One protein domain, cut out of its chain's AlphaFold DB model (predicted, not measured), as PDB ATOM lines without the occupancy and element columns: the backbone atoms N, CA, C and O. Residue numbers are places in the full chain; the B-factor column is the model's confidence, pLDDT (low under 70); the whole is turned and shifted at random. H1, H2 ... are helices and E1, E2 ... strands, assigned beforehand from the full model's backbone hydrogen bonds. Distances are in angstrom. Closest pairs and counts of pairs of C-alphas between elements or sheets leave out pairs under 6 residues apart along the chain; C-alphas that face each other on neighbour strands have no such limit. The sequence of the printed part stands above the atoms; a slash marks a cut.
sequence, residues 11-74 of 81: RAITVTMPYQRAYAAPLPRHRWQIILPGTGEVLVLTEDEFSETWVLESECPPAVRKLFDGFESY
ATOM      1  N   ARG A  11      39.504 -10.318 -53.238       97.00
ATOM      2  CA  ARG A  11      40.770  -9.702 -52.832       97.00
ATOM      3  C   ARG A  11      40.485  -8.539 -51.879       97.00
ATOM      4  O   ARG A  11      39.549  -7.774 -52.104       97.00
ATOM      5  N   ALA A  12      41.293  -8.419 -50.835       97.69
ATOM      6  CA  ALA A  12      41.241  -7.337 -49.861       97.69
ATOM      7  C   ALA A  12      42.649  -6.817 -49.552       97.69
ATOM      8  O   ALA A  12      43.643  -7.518 -49.768       97.69
ATOM      9  N   ILE A  13      42.729  -5.589 -49.053       97.38
ATOM     10  CA  ILE A  13      43.972  -4.944 -48.619       97.38
ATOM     11  C   ILE A  13      43.749  -4.239 -47.284       97.38
ATOM     12  O   ILE A  13      42.616  -3.869 -46.979       97.38
ATOM     13  N   THR A  14      44.799  -4.070 -46.485       97.00
ATOM     14  CA  THR A  14      44.693  -3.278 -45.256       97.00
ATOM     15  C   THR A  14      44.426  -1.807 -45.565       97.00
ATOM     16  O   THR A  14      44.940  -1.271 -46.549       97.00
ATOM     17  N   VAL A  15      43.637  -1.138 -44.718       93.25
ATOM     18  CA  VAL A  15      43.335   0.301 -44.884       93.25
ATOM     19  C   VAL A  15      44.573   1.163 -44.606       93.25
ATOM     20  O   VAL A  15      44.723   2.251 -45.161       93.25
ATOM     21  N   THR A  16      45.486   0.669 -43.767       89.62
ATOM     22  CA  THR A  16      46.689   1.379 -43.322       89.62
ATOM     23  C   THR A  16      47.979   0.686 -43.762       89.62
ATOM     24  O   THR A  16      48.011  -0.500 -44.109       89.62
ATOM     25  N   MET A  17      49.061   1.469 -43.768       88.19
ATOM     26  CA  MET A  17      50.411   0.999 -44.070       88.19
ATOM     27  C   MET A  17      51.031   0.241 -42.878       88.19
ATOM     28  O   MET A  17      50.817   0.652 -41.738       88.19
ATOM     29  N   PRO A  18      51.874  -0.783 -43.125       89.62
ATOM     30  CA  PRO A  18      52.233  -1.323 -44.438       89.62
ATOM     31  C   PRO A  18      51.079  -2.110 -45.071       89.62
ATOM     32  O   PRO A  18      50.440  -2.923 -44.409       89.62
ATOM     33  N   TYR A  19      50.833  -1.891 -46.366       91.50
ATOM     34  CA  TYR A  19      49.737  -2.566 -47.054       91.50
ATOM     35  C   TYR A  19      49.946  -4.078 -47.115       91.50
ATOM     36  O   TYR A  19      50.922  -4.566 -47.693       91.50
ATOM     37  N   GLN A  20      48.978  -4.823 -46.593       95.12
ATOM     38  CA  GLN A  20      48.938  -6.274 -46.680       95.12
ATOM     39  C   GLN A  20      47.751  -6.707 -47.533       95.12
ATOM     40  O   GLN A  20      46.635  -6.251 -47.326       95.12
ATOM     41  N   ARG A  21      47.995  -7.595 -48.501       96.38
ATOM     42  CA  ARG A  21      46.958  -8.164 -49.374       96.38
ATOM     43  C   ARG A  21      46.508  -9.514 -48.842       96.38
ATOM     44  O   ARG A  21      47.335 -10.326 -48.426       96.38
ATOM     45  N   ALA A  22      45.209  -9.759 -48.898       97.25
ATOM     46  CA  ALA A  22      44.593 -10.978 -48.412       97.25
ATOM     47  C   ALA A  22      43.380 -11.361 -49.261       97.25
ATOM     48  O   ALA A  22      42.971 -10.631 -50.169       97.25
ATOM     49  N   TYR A  23      42.791 -12.509 -48.946       96.81
ATOM     50  CA  TYR A  23      41.463 -12.854 -49.430       96.81
ATOM     51  C   TYR A  23      40.441 -12.705 -48.314       96.81
ATOM     52  O   TYR A  23      40.668 -13.183 -47.208       96.81
ATOM     53  N   ALA A  24      39.316 -12.073 -48.613       96.62
ATOM     54  CA  ALA A  24      38.230 -11.842 -47.680       96.62
ATOM     55  C   ALA A  24      36.962 -12.550 -48.152       96.62
ATOM     56  O   ALA A  24      36.619 -12.510 -49.335       96.62
ATOM     57  N   ALA A  25      36.241 -13.184 -47.235       95.25
ATOM     58  CA  ALA A  25      34.918 -13.718 -47.517       95.25
ATOM     59  C   ALA A  25      33.959 -13.444 -46.359       95.25
ATOM     60  O   ALA A  25      34.356 -13.600 -45.200       95.25
ATOM     61  N   PRO A  26      32.698 -13.100 -46.653       93.62
ATOM     62  CA  PRO A  26      31.696 -12.952 -45.617       93.62
ATOM     63  C   PRO A  26      31.372 -14.316 -44.997       93.62
ATOM     64  O   PRO A  26      31.282 -15.340 -45.681       93.62
ATOM     65  N   LEU A  27      31.172 -14.313 -43.687       91.44
ATOM     66  CA  LEU A  27      30.682 -15.422 -42.884       91.44
ATOM     67  C   LEU A  27      29.295 -15.082 -42.316       91.44
ATOM     68  O   LEU A  27      28.942 -13.909 -42.171       91.44
ATOM     69  N   PRO A  28      28.503 -16.095 -41.922       89.88
ATOM     70  CA  PRO A  28      27.255 -15.860 -41.210       89.88
ATOM     71  C   PRO A  28      27.458 -15.033 -39.932       89.88
ATOM     72  O   PRO A  28      28.481 -15.165 -39.249       89.88
ATOM     73  N   ARG A  29      26.412 -14.284 -39.556       91.44
ATOM     74  CA  ARG A  29      26.375 -13.390 -38.384       91.44
ATOM     75  C   ARG A  29      27.339 -12.205 -38.490       91.44
ATOM     76  O   ARG A  29      28.032 -11.932 -37.518       91.44
ATOM     77  N   HIS A  30      27.375 -11.531 -39.641       91.50
ATOM     78  CA  HIS A  30      28.116 -10.270 -39.786       91.50
ATOM     79  C   HIS A  30      29.598 -10.416 -39.425       91.50
ATOM     80  O   HIS A  30      30.166  -9.653 -38.649       91.50
ATOM     81  N   ARG A  31      30.216 -11.488 -39.922       94.56
ATOM     82  CA  ARG A  31      31.636 -11.758 -39.703       94.56
ATOM     83  C   ARG A  31      32.351 -11.871 -41.025       94.56
ATOM     84  O   ARG A  31      31.746 -12.193 -42.044       94.56
ATOM     85  N   TRP A  32      33.653 -11.682 -40.975       95.62
ATOM     86  CA  TRP A  32      34.529 -11.804 -42.122       95.62
ATOM     87  C   TRP A  32      35.620 -12.813 -41.844       95.62
ATOM     88  O   TRP A  32      36.176 -12.880 -40.753       95.62
ATOM     89  N   GLN A  33      35.931 -13.616 -42.849       95.38
ATOM     90  CA  GLN A  33      37.103 -14.466 -42.855       95.38
ATOM     91  C   GLN A  33      38.187 -13.806 -43.699       95.38
ATOM     92  O   GLN A  33      37.956 -13.559 -44.882       95.38
ATOM     93  N   ILE A  34      39.367 -13.592 -43.120       96.25
ATOM     94  CA  ILE A  34      40.565 -13.134 -43.832       96.25
ATOM     95  C   ILE A  34      41.526 -14.306 -43.990       96.25
ATOM     96  O   ILE A  34      41.812 -15.013 -43.027       96.25
ATOM     97  N   ILE A  35      42.031 -14.509 -45.200       95.12
ATOM     98  CA  ILE A  35      42.983 -15.562 -45.548       95.12
ATOM     99  C   ILE A  35      44.263 -14.893 -46.028       95.12
ATOM    100  O   ILE A  35      44.270 -14.224 -47.065       95.12
ATOM    101  N   LEU A  36      45.347 -15.094 -45.286       94.19
ATOM    102  CA  LEU A  36      46.653 -14.551 -45.619       94.19
ATOM    103  C   LEU A  36      47.372 -15.507 -46.582       94.19
ATOM    104  O   LEU A  36      47.760 -16.603 -46.181       94.19
ATOM    105  N   PRO A  37      47.584 -15.128 -47.853       91.06
ATOM    106  CA  PRO A  37      48.120 -16.031 -48.873       91.06
ATOM    107  C   PRO A  37      49.563 -16.469 -48.608       91.06
ATOM    108  O   PRO A  37      49.944 -17.562 -49.016       91.06
ATOM    109  N   GLY A  38      50.363 -15.627 -47.941       88.31
ATOM    110  CA  GLY A  38      51.772 -15.911 -47.656       88.31
ATOM    111  C   GLY A  38      51.982 -16.977 -46.580       88.31
ATOM    112  O   GLY A  38      52.968 -17.702 -46.631       88.31
ATOM    113  N   THR A  39      51.052 -17.095 -45.628       89.50
ATOM    114  CA  THR A  39      51.152 -18.025 -44.487       89.50
ATOM    115  C   THR A  39      50.083 -19.117 -44.506       89.50
ATOM    116  O   THR A  39      50.222 -20.129 -43.825       89.50
ATOM    117  N   GLY A  40      49.003 -18.929 -45.268       85.88
ATOM    118  CA  GLY A  40      47.801 -19.761 -45.203       85.88
ATOM    119  C   GLY A  40      46.961 -19.525 -43.942       85.88
ATOM    120  O   GLY A  40      46.004 -20.262 -43.700       85.88
ATOM    121  N   GLU A  41      47.305 -18.521 -43.131       91.81
ATOM    122  CA  GLU A  41      46.591 -18.197 -41.901       91.81
ATOM    123  C   GLU A  41      45.175 -17.696 -42.190       91.81
ATOM    124  O   GLU A  41      44.927 -16.999 -43.175       91.81
ATOM    125  N   VAL A  42      44.243 -18.061 -41.305       93.25
ATOM    126  CA  VAL A  42      42.832 -17.690 -41.406       93.25
ATOM    127  C   VAL A  42      42.379 -16.993 -40.132       93.25
ATOM    128  O   VAL A  42      42.205 -17.656 -39.099       93.25
ATOM    129  N   LEU A  43      42.109 -15.698 -40.256       94.50
ATOM    130  CA  LEU A  43      41.532 -14.850 -39.220       94.50
ATOM    131  C   LEU A  43      40.015 -14.778 -39.404       94.50
ATOM    132  O   LEU A  43      39.508 -14.844 -40.527       94.50
ATOM    133  N   VAL A  44      39.289 -14.648 -38.298       95.19
ATOM    134  CA  VAL A  44      37.857 -14.352 -38.307       95.19
ATOM    135  C   VAL A  44      37.666 -13.058 -37.543       95.19
ATOM    136  O   VAL A  44      38.046 -12.995 -36.380       95.19
ATOM    137  N   LEU A  45      37.086 -12.074 -38.214       96.44
ATOM    138  CA  LEU A  45      36.851 -10.731 -37.708       96.44
ATOM    139  C   LEU A  45      35.348 -10.477 -37.603       96.44
ATOM    140  O   LEU A  45      34.549 -11.081 -38.334       96.44
ATOM    141  N   THR A  46      34.952  -9.588 -36.702       96.88
ATOM    142  CA  THR A  46      33.633  -8.948 -36.754       96.88
ATOM    143  C   THR A  46      33.532  -8.025 -37.972       96.88
ATOM    144  O   THR A  46      34.523  -7.751 -38.652       96.88
ATOM    145  N   GLU A  47      32.319  -7.579 -38.292       95.44
ATOM    146  CA  GLU A  47      32.103  -6.558 -39.321       95.44
ATOM    147  C   GLU A  47      32.864  -5.262 -39.003       95.44
ATOM    148  O   GLU A  47      33.559  -4.747 -39.879       95.44
ATOM    149  N   ASP A  48      32.838  -4.822 -37.741       96.38
ATOM    150  CA  ASP A  48      33.546  -3.621 -37.286       96.38
ATOM    151  C   ASP A  48      35.067  -3.772 -37.449       96.38
ATOM    152  O   ASP A  48      35.691  -2.981 -38.154       96.38
ATOM    153  N   GLU A  49      35.656  -4.850 -36.913       97.31
ATOM    154  CA  GLU A  49      37.097  -5.134 -37.023       97.31
ATOM    155  C   GLU A  49      37.558  -5.232 -38.483       97.31
ATOM    156  O   GLU A  49      38.657  -4.787 -38.838       97.31
ATOM    157  N   PHE A  50      36.724  -5.826 -39.345       96.88
ATOM    158  CA  PHE A  50      36.988  -5.874 -40.775       96.88
ATOM    159  C   PHE A  50      37.005  -4.467 -41.366       96.88
ATOM    160  O   PHE A  50      37.983  -4.125 -42.018       96.88
ATOM    161  N   SER A  51      35.978  -3.654 -41.117       94.50
ATOM    162  CA  SER A  51      35.866  -2.305 -41.685       94.50
ATOM    163  C   SER A  51      36.973  -1.348 -41.221       94.50
ATOM    164  O   SER A  51      37.392  -0.474 -41.978       94.50
ATOM    165  N   GLU A  52      37.493  -1.542 -40.006       95.88
ATOM    166  CA  GLU A  52      38.602  -0.755 -39.462       95.88
ATOM    167  C   GLU A  52      39.959  -1.154 -40.062       95.88
ATOM    168  O   GLU A  52      40.865  -0.323 -40.169       95.88
ATOM    169  N   THR A  53      40.115  -2.421 -40.460       96.38
ATOM    170  CA  THR A  53      41.431  -2.989 -40.802       96.38
ATOM    171  C   THR A  53      41.588  -3.327 -42.281       96.38
ATOM    172  O   THR A  53      42.700  -3.247 -42.802       96.38
ATOM    173  N   TRP A  54      40.505  -3.643 -42.990       97.56
ATOM    174  CA  TRP A  54      40.503  -4.162 -44.357       97.56
ATOM    175  C   TRP A  54      39.493  -3.448 -45.255       97.56
ATOM    176  O   TRP A  54      38.451  -2.971 -44.822       97.56
ATOM    177  N   VAL A  55      39.785  -3.442 -46.552       96.94
ATOM    178  CA  VAL A  55      38.879  -2.964 -47.599       96.94
ATOM    179  C   VAL A  55      38.914  -3.928 -48.781       96.94
ATOM    180  O   VAL A  55      39.979  -4.451 -49.137       96.94
ATOM    181  N   LEU A  56      37.759  -4.201 -49.392       97.25
ATOM    182  CA  LEU A  56      37.701  -5.052 -50.580       97.25
ATOM    183  C   LEU A  56      38.258  -4.309 -51.796       97.25
ATOM    184  O   LEU A  56      38.104  -3.098 -51.946       97.25
ATOM    185  N   GLU A  57      38.849  -5.043 -52.735       96.75
ATOM    186  CA  GLU A  57      39.349  -4.463 -53.986       96.75
ATOM    187  C   GLU A  57      38.253  -3.696 -54.755       96.75
ATOM    188  O   GLU A  57      38.507  -2.631 -55.324       96.75
ATOM    189  N   SER A  58      37.020  -4.209 -54.752       94.69
ATOM    190  CA  SER A  58      35.870  -3.563 -55.397       94.69
ATOM    191  C   SER A  58      35.544  -2.190 -54.805       94.69
ATOM    192  O   SER A  58      35.031  -1.330 -55.517       94.69
ATOM    193  N   GLU A  59      35.873  -1.972 -53.537       95.44
ATOM    194  CA  GLU A  59      35.613  -0.736 -52.790       95.44
ATOM    195  C   GLU A  59      36.801   0.234 -52.854       95.44
ATOM    196  O   GLU A  59      36.665   1.424 -52.577       95.44
ATOM    197  N   CYS A  60      37.968  -0.248 -53.285       94.50
ATOM    198  CA  CYS A  60      39.160   0.571 -53.449       94.50
ATOM    199  C   CYS A  60      39.017   1.577 -54.608       94.50
ATOM    200  O   CYS A  60      38.535   1.208 -55.692       94.50
ATOM    201  N   PRO A  61      39.544   2.809 -54.462       93.81
ATOM    202  CA  PRO A  61      39.679   3.736 -55.581       93.81
ATOM    203  C   PRO A  61      40.673   3.198 -56.633       93.81
ATOM    204  O   PRO A  61      41.560   2.403 -56.299       93.81
ATOM    205  N   PRO A  62      40.608   3.659 -57.901       93.88
ATOM    206  CA  PRO A  62      41.425   3.118 -58.994       93.88
ATOM    207  C   PRO A  62      42.938   3.098 -58.732       93.88
ATOM    208  O   PRO A  62      43.625   2.184 -59.179       93.88
ATOM    209  N   ALA A  63      43.468   4.077 -57.993       92.19
ATOM    210  CA  ALA A  63      44.887   4.128 -57.647       92.19
ATOM    211  C   ALA A  63      45.312   2.985 -56.707       92.19
ATOM    212  O   ALA A  63      46.387   2.419 -56.889       92.19
ATOM    213  N   VAL A  64      44.457   2.614 -55.749       91.56
ATOM    214  CA  VAL A  64      44.713   1.532 -54.782       91.56
ATOM    215  C   VAL A  64      44.519   0.166 -55.433       91.56
ATOM    216  O   VAL A  64      45.261  -0.762 -55.127       91.56
ATOM    217  N   ARG A  65      43.601   0.039 -56.404       94.12
ATOM    218  CA  ARG A  65      43.417  -1.213 -57.162       94.12
ATOM    219  C   ARG A  65      44.702  -1.690 -57.848       94.12
ATOM    220  O   ARG A  65      44.937  -2.890 -57.899       94.12
ATOM    221  N   LYS A  66      45.584  -0.772 -58.266       94.00
ATOM    222  CA  LYS A  66      46.912  -1.110 -58.823       94.00
ATOM    223  C   LYS A  66      47.806  -1.879 -57.842       94.00
ATOM    224  O   LYS A  66      48.678  -2.628 -58.258       94.00
ATOM    225  N   LEU A  67      47.593  -1.743 -56.530       93.69
ATOM    226  CA  LEU A  67      48.341  -2.514 -55.529       93.69
ATOM    227  C   LEU A  67      48.008  -4.013 -55.589       93.69
ATOM    228  O   LEU A  67      48.789  -4.840 -55.118       93.69
ATOM    229  N   PHE A  68      46.881  -4.386 -56.198       95.12
ATOM    230  CA  PHE A  68      46.485  -5.773 -56.435       95.12
ATOM    231  C   PHE A  68      47.070  -6.358 -57.730       95.12
ATOM    232  O   PHE A  68      46.824  -7.530 -58.026       95.12
ATOM    233  N   ASP A  69      47.862  -5.597 -58.491       93.00
ATOM    234  CA  ASP A  69      48.514  -6.102 -59.699       93.00
ATOM    235  C   ASP A  69      49.450  -7.272 -59.357       93.00
ATOM    236  O   ASP A  69      50.195  -7.259 -58.370       93.00
ATOM    237  N   GLY A  70      49.354  -8.345 -60.149       91.31
ATOM    238  CA  GLY A  70      50.060  -9.604 -59.898       91.31
ATOM    239  C   GLY A  70      49.538 -10.419 -58.707       91.31
ATOM    240  O   GLY A  70      50.006 -11.535 -58.494       91.31
ATOM    241  N   PHE A  71      48.563  -9.914 -57.940       93.88
ATOM    242  CA  PHE A  71      47.909 -10.687 -56.890       93.88
ATOM    243  C   PHE A  71      46.754 -11.490 -57.487       93.88
ATOM    244  O   PHE A  71      45.735 -10.929 -57.893       93.88
ATOM    245  N   GLU A  72      46.933 -12.804 -57.593       92.06
ATOM    246  CA  GLU A  72      45.967 -13.684 -58.246       92.06
ATOM    247  C   GLU A  72      44.581 -13.637 -57.586       92.06
ATOM    248  O   GLU A  72      44.426 -13.324 -56.409       92.06
ATOM    249  N   SER A  73      43.537 -13.974 -58.347       90.81
ATOM    250  CA  SER A  73      42.225 -14.243 -57.751       90.81
ATOM    251  C   SER A  73      42.326 -15.406 -56.761       90.81
ATOM    252  O   SER A  73      43.073 -16.355 -57.016       90.81
ATOM    253  N   TYR A  74      41.484 -15.405 -55.727       90.75
ATOM    254  CA  TYR A  74      41.429 -16.498 -54.756       90.75
ATOM    255  C   TYR A  74      41.305 -17.875 -55.420       90.75
ATOM    256  O   TYR A  74      41.966 -18.826 -55.007       90.75
TER     257      TYR A  74
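Overview. This is residues 11 to 74 of the 81 residues of an uncharacterized protein of Desulfovibrio piger ATCC 29098 (UniProt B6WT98). A five-stranded antiparallel sheet, strongly twisted and curled like part of a barrel, wraps round the short helix H1, while a second short helix, H2, packs near E1 at the other end of the body. The printed part has 64 residues with five named strands and two named helices, in the order E1, E2, E3, E4, H1, E5, H2. The sheet's order is E4, E3, E2, E1, E5, and the class is mixed, helices and strands. The whole is compact and rounded, with a radius of gyration of the C-alphas of 11.2 A and spans of 31 by 23 by 20 A.

Along the chain. E1 is residues 11 to 14, 10.7 A from first to last C-alpha, beginning at C-alpha 11 (40.770, -9.702, -52.832). E2, residues 21 to 27, is the longest strand at 19.0 A. E3, residues 31 to 35, measures 13.3 A, and E4, residues 42 to 46, 13.5 A. H1, residues 47 to 53, follows with no residue between and measures 10.1 A. E5, residues 54 to 56, measures 6.9 A. H2, residues 62 to 68, measures 10.5 A and ends at C-alpha 68 (46.485, -5.773, -56.435).

Arrangement. E1, E2, E3 and E4 form a meander, each strand the antiparallel neighbour of the one before, and each successive pair is a hairpin. E2 is staggered: it pairs with E1 over residues 21 to 23 and with E3 over residues 23 to 27. E1 and E2 stand at 110 degrees between their directions, with N 12 and O 22 2.9 A apart, within hydrogen-bond range. Between E2 and E3 N 27 and O 31 are 2.7 A apart, and between E3 and E4 N 45 and O 32 are 2.8 A apart, both within that range. E5, an edge strand like E4, is antiparallel to E1 at 149 degrees, with N 55 and O 13 2.9 A apart. The sheet curls round H1, which is on it; the closest C-alphas of H1 and E3 are those of Glu 47 and Arg 31, 5.2 A apart. H2 is on the sheet too, at a height over the sheet of 9.5 A; its closest C-alpha to E1 is that of Phe 68, 7.8 A from that of Arg 11. H1 and H2 are apart. In H1 every O i to N i+4 pair is within hydrogen-bond range; in H2 0 of 3 are, beside 2 of 4 O i to N i+3 pairs.

Size, cuts and confidence. The two C-alphas farthest apart are those of Arg 29 and Gly 70, at 32.2 A. The printed part has no cut and no long link. Its mean pLDDT is 94.0, and no printed residue is under 70.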